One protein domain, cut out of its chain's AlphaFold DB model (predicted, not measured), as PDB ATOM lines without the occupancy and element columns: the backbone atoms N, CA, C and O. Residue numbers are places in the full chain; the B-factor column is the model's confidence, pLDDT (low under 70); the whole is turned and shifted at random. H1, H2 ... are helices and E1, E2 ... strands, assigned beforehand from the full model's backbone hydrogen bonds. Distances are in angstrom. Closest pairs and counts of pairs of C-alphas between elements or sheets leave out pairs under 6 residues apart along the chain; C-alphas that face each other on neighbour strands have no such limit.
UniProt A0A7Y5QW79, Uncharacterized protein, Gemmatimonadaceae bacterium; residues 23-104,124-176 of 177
ATOM      1  N   LEU A  23     112.024 133.014 138.753       90.75
ATOM      2  CA  LEU A  23     112.927 131.861 138.863       90.75
ATOM      3  C   LEU A  23     114.194 132.128 139.694       90.75
ATOM      4  O   LEU A  23     114.830 131.193 140.157       90.75
ATOM      5  N   THR A  24     114.561 133.383 139.935       89.44
ATOM      6  CA  THR A  24     115.714 133.726 140.787       89.44
ATOM      7  C   THR A  24     115.350 133.862 142.270       89.44
ATOM      8  O   THR A  24     116.211 134.141 143.098       89.44
ATOM      9  N   THR A  25     114.077 133.669 142.628       90.25
ATOM     10  CA  THR A  25     113.574 133.861 143.995       90.25
ATOM     11  C   THR A  25     113.579 132.567 144.816       90.25
ATOM     12  O   THR A  25     113.397 131.466 144.289       90.25
ATOM     13  N   HIS A  26     113.655 132.690 146.147       89.44
ATOM     14  CA  HIS A  26     113.462 131.560 147.071       89.44
ATOM     15  C   HIS A  26     112.100 130.871 146.917       89.44
ATOM     16  O   HIS A  26     111.975 129.664 147.131       89.44
ATOM     17  N   ARG A  27     111.061 131.621 146.523       90.81
ATOM     18  CA  ARG A  27     109.739 131.040 146.271       90.81
ATOM     19  C   ARG A  27     109.792 130.051 145.110       90.81
ATOM     20  O   ARG A  27     109.211 128.971 145.212       90.81
ATOM     21  N   ALA A  28     110.524 130.392 144.055       92.00
ATOM     22  CA  ALA A  28     110.696 129.511 142.916       92.00
ATOM     23  C   ALA A  28     111.580 128.300 143.249       92.00
ATOM     24  O   ALA A  28     111.252 127.197 142.823       92.00
ATOM     25  N   GLN A  29     112.601 128.448 144.104       91.25
ATOM     26  CA  GLN A  29     113.342 127.301 144.657       91.25
ATOM     27  C   GLN A  29     112.407 126.309 145.365       91.25
ATOM     28  O   GLN A  29     112.417 125.115 145.064       91.25
ATOM     29  N   ALA A  30     111.543 126.804 146.254       92.12
ATOM     30  CA  ALA A  30     110.590 125.964 146.970       92.12
ATOM     31  C   ALA A  30     109.559 125.311 146.027       92.12
ATOM     32  O   ALA A  30     109.203 124.148 146.226       92.12
ATOM     33  N   ALA A  31     109.088 126.036 145.005       93.62
ATOM     34  CA  ALA A  31     108.207 125.490 143.971       93.62
ATOM     35  C   ALA A  31     108.901 124.368 143.185       93.62
ATOM     36  O   ALA A  31     108.346 123.280 143.064       93.62
ATOM     37  N   CYS A  32     110.149 124.581 142.762       94.44
ATOM     38  CA  CYS A  32     110.948 123.584 142.056       94.44
ATOM     39  C   CYS A  32     111.124 122.302 142.868       94.44
ATOM     40  O   CYS A  32     110.929 121.213 142.339       94.44
ATOM     41  N   SER A  33     111.452 122.406 144.161       93.81
ATOM     42  CA  SER A  33     111.589 121.227 145.024       93.81
ATOM     43  C   SER A  33     110.277 120.448 145.153       93.81
ATOM     44  O   SER A  33     110.292 119.220 145.093       93.81
ATOM     45  N   ARG A  34     109.136 121.139 145.292       95.62
ATOM     46  CA  ARG A  34     107.814 120.490 145.349       95.62
ATOM     47  C   ARG A  34     107.449 119.812 144.035       95.62
ATOM     48  O   ARG A  34     106.948 118.694 144.049       95.62
ATOM     49  N   GLU A  35     107.694 120.477 142.915       96.94
ATOM     50  CA  GLU A  35     107.359 119.960 141.590       96.94
ATOM     51  C   GLU A  35     108.282 118.808 141.180       96.94
ATOM     52  O   GLU A  35     107.814 117.839 140.589       96.94
ATOM     53  N   LEU A  36     109.554 118.838 141.586       96.75
ATOM     54  CA  LEU A  36     110.473 117.711 141.430       96.75
ATOM     55  C   LEU A  36     110.017 116.493 142.247       96.75
ATOM     56  O   LEU A  36     109.953 115.390 141.706       96.75
ATOM     57  N   ALA A  37     109.655 116.688 143.519       96.62
ATOM     58  CA  ALA A  37     109.122 115.614 144.357       96.62
ATOM     59  C   ALA A  37     107.827 115.033 143.764       96.62
ATOM     60  O   ALA A  37     107.725 113.823 143.577       96.62
ATOM     61  N   ARG A  38     106.887 115.900 143.353       97.00
ATOM     62  CA  ARG A  38     105.645 115.499 142.677       97.00
ATOM     63  C   ARG A  38     105.924 114.683 141.418       97.00
ATOM     64  O   ARG A  38     105.278 113.665 141.206       97.00
ATOM     65  N   LEU A  39     106.865 115.122 140.584       98.38
ATOM     66  CA  LEU A  39     107.256 114.407 139.373       98.38
ATOM     67  C   LEU A  39     107.784 113.002 139.698       98.38
ATOM     68  O   LEU A  39     107.354 112.033 139.072       98.38
ATOM     69  N   MET A  40     108.692 112.875 140.670       98.00
ATOM     70  CA  MET A  40     109.251 111.579 141.070       98.00
ATOM     71  C   MET A  40     108.173 110.636 141.617       98.00
ATOM     72  O   MET A  40     108.112 109.478 141.199       98.00
ATOM     73  N   ASP A  41     107.302 111.131 142.496       97.50
ATOM     74  CA  ASP A  41     106.215 110.346 143.087       97.50
ATOM     75  C   ASP A  41     105.207 109.889 142.026       97.50
ATOM     76  O   ASP A  41     104.813 108.719 141.997       97.50
ATOM     77  N   GLU A  42     104.842 110.776 141.097       98.00
ATOM     78  CA  GLU A  42     103.922 110.468 140.001       98.00
ATOM     79  C   GLU A  42     104.520 109.435 139.033       98.00
ATOM     80  O   GLU A  42     103.823 108.509 138.606       98.00
ATOM     81  N   VAL A  43     105.818 109.527 138.715       98.06
ATOM     82  CA  VAL A  43     106.523 108.506 137.921       98.06
ATOM     83  C   VAL A  43     106.456 107.149 138.619       98.06
ATOM     84  O   VAL A  43     106.109 106.152 137.984       98.06
ATOM     85  N   ILE A  44     106.737 107.090 139.920       95.75
ATOM     86  CA  ILE A  44     106.715 105.837 140.688       95.75
ATOM     87  C   ILE A  44     105.308 105.247 140.736       95.75
ATOM     88  O   ILE A  44     105.134 104.052 140.484       95.75
ATOM     89  N   ALA A  45     104.295 106.070 141.013       95.56
ATOM     90  CA  ALA A  45     102.901 105.644 141.028       95.56
ATOM     91  C   ALA A  45     102.483 105.052 139.672       95.56
ATOM     92  O   ALA A  45     101.932 103.950 139.609       95.56
ATOM     93  N   ARG A  46     102.815 105.738 138.572       96.25
ATOM     94  CA  ARG A  46     102.508 105.293 137.206       96.25
ATOM     95  C   ARG A  46     103.240 104.019 136.815       96.25
ATOM     96  O   ARG A  46     102.628 103.144 136.208       96.25
ATOM     97  N   VAL A  47     104.513 103.883 137.177       94.06
ATOM     98  CA  VAL A  47     105.280 102.658 136.910       94.06
ATOM     99  C   VAL A  47     104.704 101.480 137.691       94.06
ATOM    100  O   VAL A  47     104.514 100.409 137.122       94.06
ATOM    101  N   ASN A  48     104.342 101.668 138.960       90.81
ATOM    102  CA  ASN A  48     103.687 100.618 139.744       90.81
ATOM    103  C   ASN A  48     102.340 100.195 139.129       90.81
ATOM    104  O   ASN A  48     101.982  99.016 139.172       90.81
ATOM    105  N   ALA A  49     101.623 101.128 138.496       90.00
ATOM    106  CA  ALA A  49     100.388 100.841 137.773       90.00
ATOM    107  C   ALA A  49     100.601 100.075 136.450       90.00
ATOM    108  O   ALA A  49      99.648  99.477 135.949       90.00
ATOM    109  N   LEU A  50     101.820 100.020 135.893       85.25
ATOM    110  CA  LEU A  50     102.109  99.212 134.697       85.25
ATOM    111  C   LEU A  50     101.932  97.711 134.950       85.25
ATOM    112  O   LEU A  50     101.541  96.982 134.039       85.25
ATOM    113  N   ARG A  51     102.125  97.252 136.192       75.06
ATOM    114  CA  ARG A  51     101.877  95.854 136.568       75.06
ATOM    115  C   ARG A  51     100.424  95.446 136.332       75.06
ATOM    116  O   ARG A  51     100.155  94.351 135.853       75.06
ATOM    117  N   ALA A  52      99.482  96.349 136.605       68.12
ATOM    118  CA  ALA A  52      98.062  96.122 136.332       68.12
ATOM    119  C   ALA A  52      97.744  96.035 134.825       68.12
ATOM    120  O   ALA A  52      96.647  95.631 134.454       68.12
ATOM    121  N   ARG A  53      98.694  96.407 133.957       71.44
ATOM    122  CA  ARG A  53      98.578  96.391 132.492       71.44
ATOM    123  C   ARG A  53      99.343  95.231 131.841       71.44
ATOM    124  O   ARG A  53      99.517  95.241 130.629       71.44
ATOM    125  N   GLY A  54      99.792  94.249 132.627       68.88
ATOM    126  CA  GLY A  54     100.421  93.026 132.115       68.88
ATOM    127  C   GLY A  54     101.944  93.078 131.969       68.88
ATOM    128  O   GLY A  54     102.519  92.130 131.445       68.88
ATOM    129  N   ILE A  55     102.615  94.137 132.441       78.44
ATOM    130  CA  ILE A  55     104.078  94.106 132.589       78.44
ATOM    131  C   ILE A  55     104.419  93.308 133.852       78.44
ATOM    132  O   ILE A  55     104.147  93.756 134.967       78.44
ATOM    133  N   GLU A  56     104.988  92.114 133.675       76.94
ATOM    134  CA  GLU A  56     105.303  91.202 134.786       76.94
ATOM    135  C   GLU A  56     106.526  91.642 135.600       76.94
ATOM    136  O   GLU A  56     106.590  91.387 136.806       76.94
ATOM    137  N   ASP A  57     107.467  92.350 134.965       81.44
ATOM    138  CA  ASP A  57     108.664  92.861 135.625       81.44
ATOM    139  C   ASP A  57     108.305  93.843 136.741       81.44
ATOM    140  O   ASP A  57     107.732  94.916 136.524       81.44
ATOM    141  N   LYS A  58     108.696  93.500 137.969       86.56
ATOM    142  CA  LYS A  58     108.560  94.404 139.109       86.56
ATOM    143  C   LYS A  58     109.581  95.531 138.986       86.56
ATOM    144  O   LYS A  58     110.786  95.283 138.976       86.56
ATOM    145  N   ALA A  59     109.100  96.769 138.998       91.25
ATOM    146  CA  ALA A  59     109.981  97.923 139.021       91.25
ATOM    147  C   ALA A  59     110.797  97.996 140.323       91.25
ATOM    148  O   ALA A  59     110.263  97.825 141.425       91.25
ATOM    149  N   VAL A  60     112.091  98.285 140.197       92.44
ATOM    150  CA  VAL A  60     112.980  98.571 141.331       92.44
ATOM    151  C   VAL A  60     113.290 100.059 141.335       92.44
ATOM    152  O   VAL A  60     113.871 100.583 140.387       92.44
ATOM    153  N   VAL A  61     112.912 100.735 142.416       94.19
ATOM    154  CA  VAL A  61     113.022 102.190 142.552       94.19
ATOM    155  C   VAL A  61     114.150 102.550 143.512       94.19
ATOM    156  O   VAL A  61     114.304 101.935 144.568       94.19
ATOM    157  N   ARG A  62     114.936 103.567 143.154       93.88
ATOM    158  CA  ARG A  62     115.950 104.194 144.008       93.88
ATOM    159  C   ARG A  62     115.775 105.699 143.973       93.88
ATOM    160  O   ARG A  62     115.932 106.304 142.915       93.88
ATOM    161  N   GLN A  63     115.500 106.289 145.127       93.06
ATOM    162  CA  GLN A  63     115.301 107.726 145.265       93.06
ATOM    163  C   GLN A  63     116.399 108.367 146.112       93.06
ATOM    164  O   GLN A  63     116.907 107.781 147.068       93.06
ATOM    165  N   ALA A  64     116.732 109.589 145.734       91.69
ATOM    166  CA  ALA A  64     117.476 110.592 146.468       91.69
ATOM    167  C   ALA A  64     116.762 111.944 146.247       91.69
ATOM    168  O   ALA A  64     115.955 112.049 145.321       91.69
ATOM    169  N   PRO A  65     117.033 112.985 147.054       88.88
ATOM    170  CA  PRO A  65     116.300 114.254 146.969       88.88
ATOM    171  C   PRO A  65     116.295 114.913 145.581       88.88
ATOM    172  O   PRO A  65     115.333 115.576 145.212       88.88
ATOM    173  N   ASP A  66     117.365 114.731 144.812       93.12
ATOM    174  CA  ASP A  66     117.575 115.307 143.486       93.12
ATOM    175  C   ASP A  66     117.568 114.256 142.366       93.12
ATOM    176  O   ASP A  66     117.778 114.595 141.203       93.12
ATOM    177  N   ARG A  67     117.327 112.977 142.684       95.81
ATOM    178  CA  ARG A  67     117.449 111.892 141.708       95.81
ATOM    179  C   ARG A  67     116.476 110.749 141.960       95.81
ATOM    180  O   ARG A  67     116.390 110.222 143.062       95.81
ATOM    181  N   CYS A  68     115.848 110.256 140.902       96.88
ATOM    182  CA  CYS A  68     115.060 109.029 140.922       96.88
ATOM    183  C   CYS A  68     115.522 108.098 139.802       96.88
ATOM    184  O   CYS A  68     115.624 108.513 138.651       96.88
ATOM    185  N   ILE A  69     115.799 106.837 140.132       96.94
ATOM    186  CA  ILE A  69     116.091 105.787 139.156       96.94
ATOM    187  C   ILE A  69     115.046 104.685 139.295       96.94
ATOM    188  O   ILE A  69     114.820 104.174 140.393       96.94
ATOM    189  N   VAL A  70     114.444 104.300 138.177       96.75
ATOM    190  CA  VAL A  70     113.454 103.230 138.081       96.75
ATOM    191  C   VAL A  70     113.967 102.179 137.104       96.75
ATOM    192  O   VAL A  70     114.051 102.443 135.911       96.75
ATOM    193  N   GLN A  71     114.301 100.990 137.601       95.25
ATOM    194  CA  GLN A  71     114.643  99.826 136.781       95.25
ATOM    195  C   GLN A  71     113.371  99.041 136.453       95.25
ATOM    196  O   GLN A  71     112.624  98.699 137.371       95.25
ATOM    197  N   LEU A  72     113.168  98.702 135.182       93.62
ATOM    198  CA  LEU A  72     112.093  97.840 134.695       93.62
ATOM    199  C   LEU A  72     112.670  96.822 133.698       93.62
ATOM    200  O   LEU A  72     112.999  97.171 132.564       93.62
ATOM    201  N   GLY A  73     112.829  95.566 134.126       91.44
ATOM    202  CA  GLY A  73     113.479  94.537 133.308       91.44
ATOM    203  C   GLY A  73     114.890  94.980 132.871       91.44
ATOM    204  O   GLY A  73     115.666  95.401 133.730       91.44
ATOM    205  N   PRO A  74     115.237  94.948 131.567       91.88
ATOM    206  CA  PRO A  74     116.565  95.311 131.055       91.88
ATOM    207  C   PRO A  74     116.760  96.816 130.783       91.88
ATOM    208  O   PRO A  74     117.784  97.209 130.211       91.88
ATOM    209  N   VAL A  75     115.779  97.657 131.121       95.00
ATOM    210  CA  VAL A  75     115.818  99.108 130.895       95.00
ATOM    211  C   VAL A  75     115.608  99.874 132.192       95.00
ATOM    212  O   VAL A  75     115.012  99.376 133.148       95.00
ATOM    213  N   ALA A  76     116.080 101.112 132.225       96.19
ATOM    214  CA  ALA A  76     115.906 101.991 133.362       96.19
ATOM    215  C   ALA A  76     115.628 103.429 132.927       96.19
ATOM    216  O   ALA A  76     116.056 103.879 131.866       96.19
ATOM    217  N   LEU A  77     114.906 104.140 133.785       98.12
ATOM    218  CA  LEU A  77     114.625 105.564 133.701       98.12
ATOM    219  C   LEU A  77     115.384 106.274 134.825       98.12
ATOM    220  O   LEU A  77     115.263 105.890 135.986       98.12
ATOM    221  N   THR A  78     116.126 107.320 134.487       98.12
ATOM    222  CA  THR A  78     116.784 108.229 135.428       98.12
ATOM    223  C   THR A  78     116.177 109.620 135.284       98.12
ATOM    224  O   THR A  78     116.148 110.162 134.183       98.12
ATOM    225  N   LEU A  79     115.744 110.204 136.399       98.31
ATOM    226  CA  LEU A  79     115.457 111.627 136.558       98.31
ATOM    227  C   LEU A  79     116.529 112.194 137.483       98.31
ATOM    228  O   LEU A  79     116.704 111.666 138.581       98.31
ATOM    229  N   ALA A  80     117.240 113.234 137.062       97.50
ATOM    230  CA  ALA A  80     118.279 113.877 137.859       97.50
ATOM    231  C   ALA A  80     118.192 115.398 137.729       97.50
ATOM    232  O   ALA A  80     118.245 115.932 136.624       97.50
ATOM    233  N   TRP A  81     118.081 116.090 138.857       96.75
ATOM    234  CA  TRP A  81     118.211 117.537 138.923       96.75
ATOM    235  C   TRP A  81     119.691 117.916 138.992       96.75
ATOM    236  O   TRP A  81     120.398 117.570 139.939       96.75
ATOM    237  N   LEU A  82     120.158 118.624 137.974       94.19
ATOM    238  CA  LEU A  82     121.499 119.168 137.855       94.19
ATOM    239  C   LEU A  82     121.453 120.621 138.322       94.19
ATOM    240  O   LEU A  82     120.780 121.458 137.725       94.19
ATOM    241  N   ARG A  83     122.147 120.920 139.419       89.69
ATOM    242  CA  ARG A  83     122.260 122.296 139.914       89.69
ATOM    243  C   ARG A  83     123.223 123.081 139.028       89.69
ATOM    244  O   ARG A  83     124.287 122.565 138.685       89.69
ATOM    245  N   GLY A  84     122.858 124.316 138.701       83.44
ATOM    246  CA  GLY A  84     123.757 125.249 138.037       83.44
ATOM    247  C   GLY A  84     124.784 125.862 138.994       83.44
ATOM    248  O   GLY A  84     124.801 125.588 140.197       83.44
ATOM    249  N   ALA A  85     125.669 126.691 138.440       78.75
ATOM    250  CA  ALA A  85     126.795 127.288 139.158       78.75
ATOM    251  C   ALA A  85     126.386 128.308 140.237       78.75
ATOM    252  O   ALA A  85     127.153 128.548 141.167       78.75
ATOM    253  N   MET A  86     125.207 128.921 140.119       73.31
ATOM    254  CA  MET A  86     124.726 129.984 141.004       73.31
ATOM    255  C   MET A  86     123.764 129.481 142.090       73.31
ATOM    256  O   MET A  86     123.144 130.301 142.764       73.31
ATOM    257  N   GLU A  87     123.612 128.160 142.251       71.31
ATOM    258  CA  GLU A  87     122.643 127.519 143.163       71.31
ATOM    259  C   GLU A  87     121.203 128.068 143.039       71.31
ATOM    260  O   GLU A  87     120.372 127.945 143.947       71.31
ATOM    261  N   SER A  88     120.887 128.670 141.894       76.81
ATOM    262  CA  SER A  88     119.547 129.110 141.545       76.81
ATOM    263  C   SER A  88     118.809 127.951 140.871       76.81
ATOM    264  O   SER A  88     119.378 126.911 140.538       76.81
ATOM    265  N   ILE A  89     117.495 128.086 140.713       84.12
ATOM    266  CA  ILE A  89     116.771 127.180 139.814       84.12
ATOM    267  C   ILE A  89     116.816 127.675 138.369       84.12
ATOM    268  O   ILE A  89     116.554 126.896 137.462       84.12
ATOM    269  N   ALA A  90     117.123 128.958 138.153       82.75
ATOM    270  CA  ALA A  90     117.150 129.563 136.824       82.75
ATOM    271  C   ALA A  90     118.258 128.967 135.940       82.75
ATOM    272  O   ALA A  90     118.134 128.969 134.721       82.75
ATOM    273  N   ASP A  91     119.318 128.457 136.561       84.50
ATOM    274  CA  ASP A  91     120.455 127.785 135.935       84.50
ATOM    275  C   ASP A  91     120.464 126.267 136.186       84.50
ATOM    276  O   ASP A  91     121.414 125.586 135.806       84.50
ATOM    277  N   GLY A  92     119.423 125.737 136.834       91.75
ATOM    278  CA  GLY A  92     119.264 124.310 137.073       91.75
ATOM    279  C   GLY A  92     118.525 123.604 135.938       91.75
ATOM    280  O   GLY A  92     117.647 124.170 135.281       91.75
ATOM    281  N   GLU A  93     118.855 122.334 135.739       95.62
ATOM    282  CA  GLU A  93     118.305 121.510 134.668       95.62
ATOM    283  C   GLU A  93     117.808 120.168 135.205       95.62
ATOM    284  O   GLU A  93     118.436 119.528 136.045       95.62
ATOM    285  N   LEU A  94     116.688 119.690 134.678       97.44
ATOM    286  CA  LEU A  94     116.209 118.335 134.887       97.44
ATOM    287  C   LEU A  94     116.639 117.466 133.703       97.44
ATOM    288  O   LEU A  94     116.117 117.594 132.595       97.44
ATOM    289  N   LEU A  95     117.551 116.537 133.958       97.81
ATOM    290  CA  LEU A  95     117.953 115.504 133.017       97.81
ATOM    291  C   LEU A  95     117.042 114.282 133.158       97.81
ATOM    292  O   LEU A  95     116.925 113.703 134.241       97.81
ATOM    293  N   VAL A  96     116.437 113.861 132.049       98.19
ATOM    294  CA  VAL A  96     115.640 112.636 131.960       98.19
ATOM    295  C   VAL A  96     116.257 111.709 130.921       98.19
ATOM    296  O   VAL A  96     116.412 112.088 129.762       98.19
ATOM    297  N   ILE A  97     116.598 110.485 131.328       98.12
ATOM    298  CA  ILE A  97     117.211 109.480 130.451       98.12
ATOM    299  C   ILE A  97     116.493 108.147 130.613       98.12
ATOM    300  O   ILE A  97     116.382 107.636 131.724       98.12
ATOM    301  N   VAL A  98     116.094 107.537 129.501       98.00
ATOM    302  CA  VAL A  98     115.795 106.105 129.418       98.00
ATOM    303  C   VAL A  98     116.988 105.406 128.781       98.00
ATOM    304  O   VAL A  98     117.471 105.815 127.727       98.00
ATOM    305  N   TRP A  99     117.479 104.346 129.412       96.88
ATOM    306  CA  TRP A  99     118.681 103.636 128.988       96.88
ATOM    307  C   TRP A  99     118.531 102.124 129.157       96.88
ATOM    308  O   TRP A  99     117.736 101.639 129.959       96.88
ATOM    309  N   ARG A 100     119.299 101.363 128.373       94.75
ATOM    310  CA  ARG A 100     119.411  99.906 128.484       94.75
ATOM    311  C   ARG A 100     120.584  99.543 129.380       94.75
ATOM    312  O   ARG A 100     121.695 100.031 129.169       94.75
ATOM    313  N   GLY A 101     120.344  98.634 130.315       91.00
ATOM    314  CA  GLY A 101     121.326  98.130 131.262       91.00
ATOM    315  C   GLY A 101     120.692  97.856 132.623       91.00
ATOM    316  O   GLY A 101     119.501  98.082 132.834       91.00
ATOM    317  N   MET A 102     121.509  97.361 133.550       88.00
ATOM    318  CA  MET A 102     121.082  97.061 134.914       88.00
ATOM    319  C   MET A 102     121.743  98.024 135.890       88.00
ATOM    320  O   MET A 102     122.964  98.187 135.888       88.00
ATOM    321  N   VAL A 103     120.949  98.626 136.770       83.06
ATOM    322  CA  VAL A 103     121.478  99.354 137.923       83.06
ATOM    323  C   VAL A 103     122.133  98.351 138.866       83.06
ATOM    324  O   VAL A 103     121.463  97.465 139.402       83.06
ATOM    325  N   ALA A 104     123.436  98.513 139.108       76.19
ATOM    326  CA  ALA A 104     124.157  97.678 140.060       76.19
ATOM    327  C   ALA A 104     123.442  97.671 141.430       76.19
ATOM    328  O   ALA A 104     122.976  98.724 141.893       76.19
ATOM    329  N   THR A 124     123.462 102.002 127.764       92.62
ATOM    330  CA  THR A 124     123.224 102.571 126.432       92.62
ATOM    331  C   THR A 124     122.022 103.497 126.502       92.62
ATOM    332  O   THR A 124     120.919 103.026 126.778       92.62
ATOM    333  N   SER A 125     122.217 104.794 126.256       95.44
ATOM    334  CA  SER A 125     121.109 105.757 126.199       95.44
ATOM    335  C   SER A 125     120.162 105.404 125.046       95.44
ATOM    336  O   SER A 125     120.603 105.141 123.927       95.44
ATOM    337  N   LEU A 126     118.865 105.333 125.340       96.81
ATOM    338  CA  LEU A 126     117.797 105.027 124.382       96.81
ATOM    339  C   LEU A 126     116.969 106.271 124.059       96.81
ATOM    340  O   LEU A 126     116.520 106.437 122.928       96.81
ATOM    341  N   TRP A 127     116.763 107.123 125.060       97.19
ATOM    342  CA  TRP A 127     116.100 108.411 124.940       97.19
ATOM    343  C   TRP A 127     116.638 109.342 126.023       97.19
ATOM    344  O   TRP A 127     116.809 108.928 127.167       97.19
ATOM    345  N   GLU A 128     116.893 110.593 125.664       96.81
ATOM    346  CA  GLU A 128     117.445 111.601 126.561       96.81
ATOM    347  C   GLU A 128     116.797 112.950 126.277       96.81
ATOM    348  O   GLU A 128     116.659 113.357 125.120       96.81
ATOM    349  N   GLN A 129     116.397 113.645 127.337       97.06
ATOM    350  CA  GLN A 129     115.800 114.963 127.248       97.06
ATOM    351  C   GLN A 129     116.158 115.799 128.476       97.06
ATOM    352  O   GLN A 129     116.006 115.360 129.614       97.06
ATOM    353  N   VAL A 130     116.590 117.033 128.223       96.81
ATOM    354  CA  VAL A 130     116.828 118.041 129.260       96.81
ATOM    355  C   VAL A 130     115.647 119.002 129.313       96.81
ATOM    356  O   VAL A 130     115.189 119.485 128.267       96.81
ATOM    357  N   PHE A 131     115.178 119.277 130.525       96.44
ATOM    358  CA  PHE A 131     114.131 120.240 130.827       96.44
ATOM    359  C   PHE A 131     114.658 121.335 131.751       96.44
ATOM    360  O   PHE A 131     115.507 121.091 132.600       96.44
ATOM    361  N   VAL A 132     114.104 122.529 131.616       95.25
ATOM    362  CA  VAL A 132     114.343 123.668 132.500       95.25
ATOM    363  C   VAL A 132     113.025 124.107 133.132       95.25
ATOM    364  O   VAL A 132     111.966 123.947 132.507       95.25
ATOM    365  N   PRO A 133     113.050 124.649 134.358       94.75
ATOM    366  CA  PRO A 133     111.873 125.268 134.943       94.75
ATOM    367  C   PRO A 133     111.498 126.533 134.164       94.75
ATOM    368  O   PRO A 133     112.357 127.295 133.714       94.75
ATOM    369  N   ALA A 134     110.203 126.775 134.013       92.56
ATOM    370  CA  ALA A 134     109.666 127.966 133.375       92.56
ATOM    371  C   ALA A 134     108.393 128.436 134.089       92.56
ATOM    372  O   ALA A 134     107.632 127.640 134.635       92.56
ATOM    373  N   GLY A 135     108.169 129.749 134.076       91.00
ATOM    374  CA  GLY A 135     107.046 130.399 134.752       91.00
ATOM    375  C   GLY A 135     107.451 131.745 135.351       91.00
ATOM    376  O   GLY A 135     108.625 131.995 135.630       91.00
ATOM    377  N   GLN A 136     106.475 132.624 135.525       91.12
ATOM    378  CA  GLN A 136     106.599 133.931 136.174       91.12
ATOM    379  C   GLN A 136     106.039 133.917 137.605       91.12
ATOM    380  O   GLN A 136     106.088 134.919 138.314       91.12
ATOM    381  N   SER A 137     105.496 132.785 138.041       91.44
ATOM    382  CA  SER A 137     104.869 132.570 139.333       91.44
ATOM    383  C   SER A 137     104.825 131.075 139.674       91.44
ATOM    384  O   SER A 137     105.281 130.201 138.941       91.44
ATOM    385  N   GLU A 138     104.249 130.762 140.827       90.88
ATOM    386  CA  GLU A 138     103.970 129.379 141.202       90.88
ATOM    387  C   GLU A 138     102.770 128.795 140.439       90.88
ATOM    388  O   GLU A 138     102.715 127.593 140.204       90.88
ATOM    389  N   ALA A 139     101.815 129.642 140.041       91.00
ATOM    390  CA  ALA A 139     100.572 129.209 139.403       91.00
ATOM    391  C   ALA A 139     100.755 128.836 137.924       91.00
ATOM    392  O   ALA A 139      99.983 128.044 137.391       91.00
ATOM    393  N   ASP A 140     101.768 129.400 137.267       92.12
ATOM    394  CA  ASP A 140     102.121 129.136 135.869       92.12
ATOM    395  C   ASP A 140     103.382 128.267 135.734       92.12
ATOM    396  O   ASP A 140     103.971 128.191 134.652       92.12
ATOM    397  N   TRP A 141     103.796 127.600 136.818       93.88
ATOM    398  CA  TRP A 141     104.954 126.713 136.817       93.88
ATOM    399  C   TRP A 141     104.809 125.592 135.785       93.88
ATOM    400  O   TRP A 141     103.803 124.881 135.744       93.88
ATOM    401  N   ASN A 142     105.849 125.387 134.984       95.62
ATOM    402  CA  ASN A 142     105.934 124.293 134.028       95.62
ATOM    403  C   ASN A 142     107.388 123.877 133.766       95.62
ATOM    404  O   ASN A 142     108.339 124.607 134.047       95.62
ATOM    405  N   TRP A 143     107.544 122.684 133.205       96.56
ATOM    406  CA  TRP A 143     108.782 122.185 132.627       96.56
ATOM    407  C   TRP A 143     108.799 122.488 131.140       96.56
ATOM    408  O   TRP A 143     107.822 122.226 130.437       96.56
ATOM    409  N   ARG A 144     109.935 122.968 130.647       95.81
ATOM    410  CA  ARG A 144     110.146 123.234 129.228       95.81
ATOM    411  C   ARG A 144     111.373 122.502 128.729       95.81
ATOM    412  O   ARG A 144     112.374 122.441 129.431       95.81
ATOM    413  N   VAL A 145     111.328 121.974 127.513       94.81
ATOM    414  CA  VAL A 145     112.517 121.379 126.885       94.81
ATOM    415  C   VAL A 145     113.615 122.441 126.721       94.81
ATOM    416  O   VAL A 145     113.383 123.474 126.107       94.81
ATOM    417  N   ALA A 146     114.834 122.189 127.204       90.88
ATOM    418  CA  ALA A 146     115.910 123.193 127.198       90.88
ATOM    419  C   ALA A 146     116.257 123.719 125.788       90.88
ATOM    420  O   ALA A 146     116.609 124.881 125.618       90.88
ATOM    421  N   LYS A 147     116.120 122.866 124.763       86.88
ATOM    422  CA  LYS A 147     116.413 123.188 123.353       86.88
ATOM    423  C   LYS A 147     115.180 123.604 122.533       86.88
ATOM    424  O   LYS A 147     115.291 123.725 121.318       86.88
ATOM    425  N   SER A 148     114.007 123.757 123.153       82.56
ATOM    426  CA  SER A 148     112.753 124.088 122.462       82.56
ATOM    427  C   SER A 148     111.880 125.012 123.308       82.56
ATOM    428  O   SER A 148     111.580 124.726 124.466       82.56
ATOM    429  N   ASP A 149     111.441 126.130 122.735       72.00
ATOM    430  CA  ASP A 149     110.644 127.118 123.471       72.00
ATOM    431  C   ASP A 149     109.140 126.807 123.512       72.00
ATOM    432  O   ASP A 149     108.428 127.352 124.359       72.00
ATOM    433  N   SER A 150     108.649 125.919 122.641       74.31
ATOM    434  CA  SER A 150     107.212 125.658 122.477       74.31
ATOM    435  C   SER A 150     106.665 124.524 123.346       74.31
ATOM    436  O   SER A 150     105.475 124.521 123.651       74.31
ATOM    437  N   ASP A 151     107.507 123.579 123.763       86.69
ATOM    438  CA  ASP A 151     107.074 122.395 124.516       86.69
ATOM    439  C   ASP A 151     107.130 122.662 126.021       86.69
ATOM    440  O   ASP A 151     108.177 122.509 126.656       86.69
ATOM    441  N   ARG A 152     105.984 123.065 126.582       92.88
ATOM    442  CA  ARG A 152     105.757 123.209 128.026       92.88
ATOM    443  C   ARG A 152     104.869 122.083 128.531       92.88
ATOM    444  O   ARG A 152     103.925 121.688 127.854       92.88
ATOM    445  N   CYS A 153     105.148 121.594 129.730       95.44
ATOM    446  CA  CYS A 153     104.360 120.546 130.364       95.44
ATOM    447  C   CYS A 153     104.380 120.680 131.888       95.44
ATOM    448  O   CYS A 153     105.347 121.141 132.492       95.44
ATOM    449  N   SER A 154     103.298 120.269 132.528       96.75
ATOM    450  CA  SER A 154     103.224 120.077 133.973       96.75
ATOM    451  C   SER A 154     104.070 118.878 134.421       96.75
ATOM    452  O   SER A 154     104.415 118.002 133.627       96.75
ATOM    453  N   SER A 155     104.355 118.783 135.723       97.38
ATOM    454  CA  SER A 155     105.015 117.605 136.311       97.38
ATOM    455  C   SER A 155     104.248 116.304 136.034       97.38
ATOM    456  O   SER A 155     104.856 115.262 135.811       97.38
ATOM    457  N   THR A 156     102.914 116.360 135.976       97.62
ATOM    458  CA  THR A 156     102.059 115.200 135.677       97.62
ATOM    459  C   THR A 156     102.170 114.754 134.219       97.62
ATOM    460  O   THR A 156     102.282 113.559 133.938       97.62
ATOM    461  N   GLU A 157     102.159 115.699 133.277       97.62
ATOM    462  CA  GLU A 157     102.345 115.409 131.848       97.62
ATOM    463  C   GLU A 157     103.757 114.890 131.570       97.62
ATOM    464  O   GLU A 157     103.926 113.908 130.842       97.62
ATOM    465  N   LEU A 158     104.770 115.482 132.210       97.94
ATOM    466  CA  LEU A 158     106.143 115.004 132.114       97.94
ATOM    467  C   LEU A 158     106.283 113.583 132.674       97.94
ATOM    468  O   LEU A 158     106.895 112.736 132.024       97.94
ATOM    469  N   ALA A 159     105.670 113.281 133.822       98.38
ATOM    470  CA  ALA A 159     105.648 111.928 134.375       98.38
ATOM    471  C   ALA A 159     105.018 110.925 133.399       98.38
ATOM    472  O   ALA A 159     105.564 109.842 133.183       98.38
ATOM    473  N   ALA A 160     103.894 111.289 132.770       97.56
ATOM    474  CA  ALA A 160     103.239 110.458 131.765       97.56
ATOM    475  C   ALA A 160     104.179 110.144 130.592       97.56
ATOM    476  O   ALA A 160     104.355 108.971 130.259       97.56
ATOM    477  N   ARG A 161     104.841 111.169 130.043       97.38
ATOM    478  CA  ARG A 161     105.820 111.030 128.956       97.38
ATOM    479  C   ARG A 161     107.002 110.148 129.360       97.38
ATOM    480  O   ARG A 161     107.410 109.287 128.588       97.38
ATOM    481  N   CYS A 162     107.535 110.315 130.571       98.06
ATOM    482  CA  CYS A 162     108.645 109.499 131.069       98.06
ATOM    483  C   CYS A 162     108.274 108.011 131.139       98.06
ATOM    484  O   CYS A 162     109.041 107.152 130.704       98.06
ATOM    485  N   VAL A 163     107.087 107.700 131.670       97.19
ATOM    486  CA  VAL A 163     106.617 106.316 131.815       97.19
ATOM    487  C   VAL A 163     106.239 105.700 130.472       97.19
ATOM    488  O   VAL A 163     106.493 104.517 130.259       97.19
ATOM    489  N   GLU A 164     105.703 106.489 129.542       96.50
ATOM    490  CA  GLU A 164     105.479 106.055 128.163       96.50
ATOM    491  C   GLU A 164     106.797 105.663 127.480       96.50
ATOM    492  O   GLU A 164     106.906 104.551 126.966       96.50
ATOM    493  N   GLN A 165     107.826 106.517 127.538       97.62
ATOM    494  CA  GLN A 165     109.141 106.213 126.958       97.62
ATOM    495  C   GLN A 165     109.779 104.970 127.593       97.62
ATOM    496  O   GLN A 165     110.317 104.118 126.883       97.62
ATOM    497  N   LEU A 166     109.678 104.825 128.918       96.81
ATOM    498  CA  LEU A 166     110.147 103.630 129.622       96.81
ATOM    499  C   LEU A 166     109.391 102.369 129.174       96.81
ATOM    500  O   LEU A 166     110.019 101.340 128.936       96.81
ATOM    501  N   GLY A 167     108.065 102.443 129.030       94.69
ATOM    502  CA  GLY A 167     107.229 101.331 128.575       94.69
ATOM    503  C   GLY A 167     107.528 100.909 127.134       94.69
ATOM    504  O   GLY A 167     107.645  99.718 126.856       94.69
ATOM    505  N   LEU A 168     107.730 101.873 126.229       94.50
ATOM    506  CA  LEU A 168     108.149 101.613 124.847       94.50
ATOM    507  C   LEU A 168     109.520 100.928 124.793       94.50
ATOM    508  O   LEU A 168     109.710  99.965 124.048       94.50
ATOM    509  N   ALA A 169     110.474 101.400 125.600       94.88
ATOM    510  CA  ALA A 169     111.788 100.780 125.711       94.88
ATOM    511  C   ALA A 169     111.690  99.355 126.274       94.88
ATOM    512  O   ALA A 169     112.292  98.438 125.719       94.88
ATOM    513  N   HIS A 170     110.902  99.150 127.331       94.00
ATOM    514  CA  HIS A 170     110.682  97.828 127.914       94.00
ATOM    515  C   HIS A 170     110.102  96.857 126.888       94.00
ATOM    516  O   HIS A 170     110.724  95.831 126.640       94.00
ATOM    517  N   ALA A 171     109.014  97.219 126.204       92.06
ATOM    518  CA  ALA A 171     108.387  96.375 125.186       92.06
ATOM    519  C   ALA A 171     109.351  95.996 124.047       92.06
ATOM    520  O   ALA A 171     109.340  94.866 123.560       92.06
ATOM    521  N   LYS A 172     110.223  96.927 123.640       92.25
ATOM    522  CA  LYS A 172     111.234  96.681 122.603       92.25
ATOM    523  C   LYS A 172     112.288  95.655 123.030       92.25
ATOM    524  O   LYS A 172     112.772  94.906 122.186       92.25
ATOM    525  N   PHE A 173     112.683  95.651 124.302       89.25
ATOM    526  CA  PHE A 173     113.795  94.831 124.795       89.25
ATOM    527  C   PHE A 173     113.363  93.600 125.605       89.25
ATOM    528  O   PHE A 173     114.186  92.709 125.803       89.25
ATOM    529  N   SER A 174     112.094  93.503 126.005       83.69
ATOM    530  CA  SER A 174     111.506  92.293 126.588       83.69
ATOM    531  C   SER A 174     111.210  91.232 125.525       83.69
ATOM    532  O   SER A 174     111.429  90.058 125.776       83.69
ATOM    533  N   ALA A 175     110.810  91.634 124.314       68.62
ATOM    534  CA  ALA A 175     110.554  90.720 123.192       68.62
ATOM    535  C   ALA A 175     111.826  90.125 122.552       68.62
ATOM    536  O   ALA A 175     111.738  89.246 121.699       68.62
ATOM    537  N   ALA A 176     113.002  90.645 122.914       58.28
ATOM    538  CA  ALA A 176     114.296  90.246 122.360       58.28
ATOM    539  C   ALA A 176     115.111  89.331 123.295       58.28
ATOM    540  O   ALA A 176     116.257  89.019 122.964       58.28
TER     541      ALA A 176
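This is residues 23 to 104 and 124 to 176 of the 177 residues of an uncharacterized protein of Gemmatimonadaceae bacterium (UniProt A0A7Y5QW79). A twisted six-stranded antiparallel sheet curls round the long helix H1, and a second helix, H2, packs beside H1 on the same face, making two layers, helices on one face of a sheet. The printed part has 135 residues, with two named helices and six named strands in the order H1 E1 E2 E3 E4 E5 E6 H2, the strands keeping that order across the sheet. The class is mixed, helices and strands. The whole is compact, with a radius of gyration of the C-alphas of 15.1 A, and elongated, spanning 47 by 29 by 27 A.

H1, residues 26 to 53, runs 40.9 A from C-alpha 26 at (113.462, 131.560, 147.071). E1 is residues 60 to 64, E2 67 to 72, E3 75 to 82 and E4 93 to 100, a meander, each strand the antiparallel neighbour of the one before. E5, residues 124 to 134, measures 29.6 A and bends by 52 degrees at residue 127. E6 is residues 142 to 145. H2, residues 155 to 174, runs 27.9 A to C-alpha 174 at (111.506, 92.293, 126.588).

N 62 and O 69 of E1 and E2, N 70 and O 77 of E2 and E3, and N 78 and O 97 of E3 and E4 are each 2.8 A apart. E5 pairs with E4, N 96 to O 129 at 2.9 A, and with edge strand E6, N 132 to O 144 at 2.8 A. H2 lies over E3 and E4 at a height over the sheet of 8.0 A. H1 and H2 touch, closest at the C-alphas of Leu 39 and Ser 155, 5.0 A, the same way at 38 degrees, only just a steep tilt; H1 touches with residues 35 to 47 alone, H2 with 155 to 163 alone. Every O i to N i+4 pair is within hydrogen-bond range in H2, and 21 of 24 in H1.

The C-alphas farthest apart, of Thr 25 and Ala 176, are 48.7 A apart. Residues 105 to 123 are not printed, with 14.5 A between C-alphas 104 and 124. Of the links printed whole, none is long. Residues 52, 54 and 175 to 176 have pLDDT under 70.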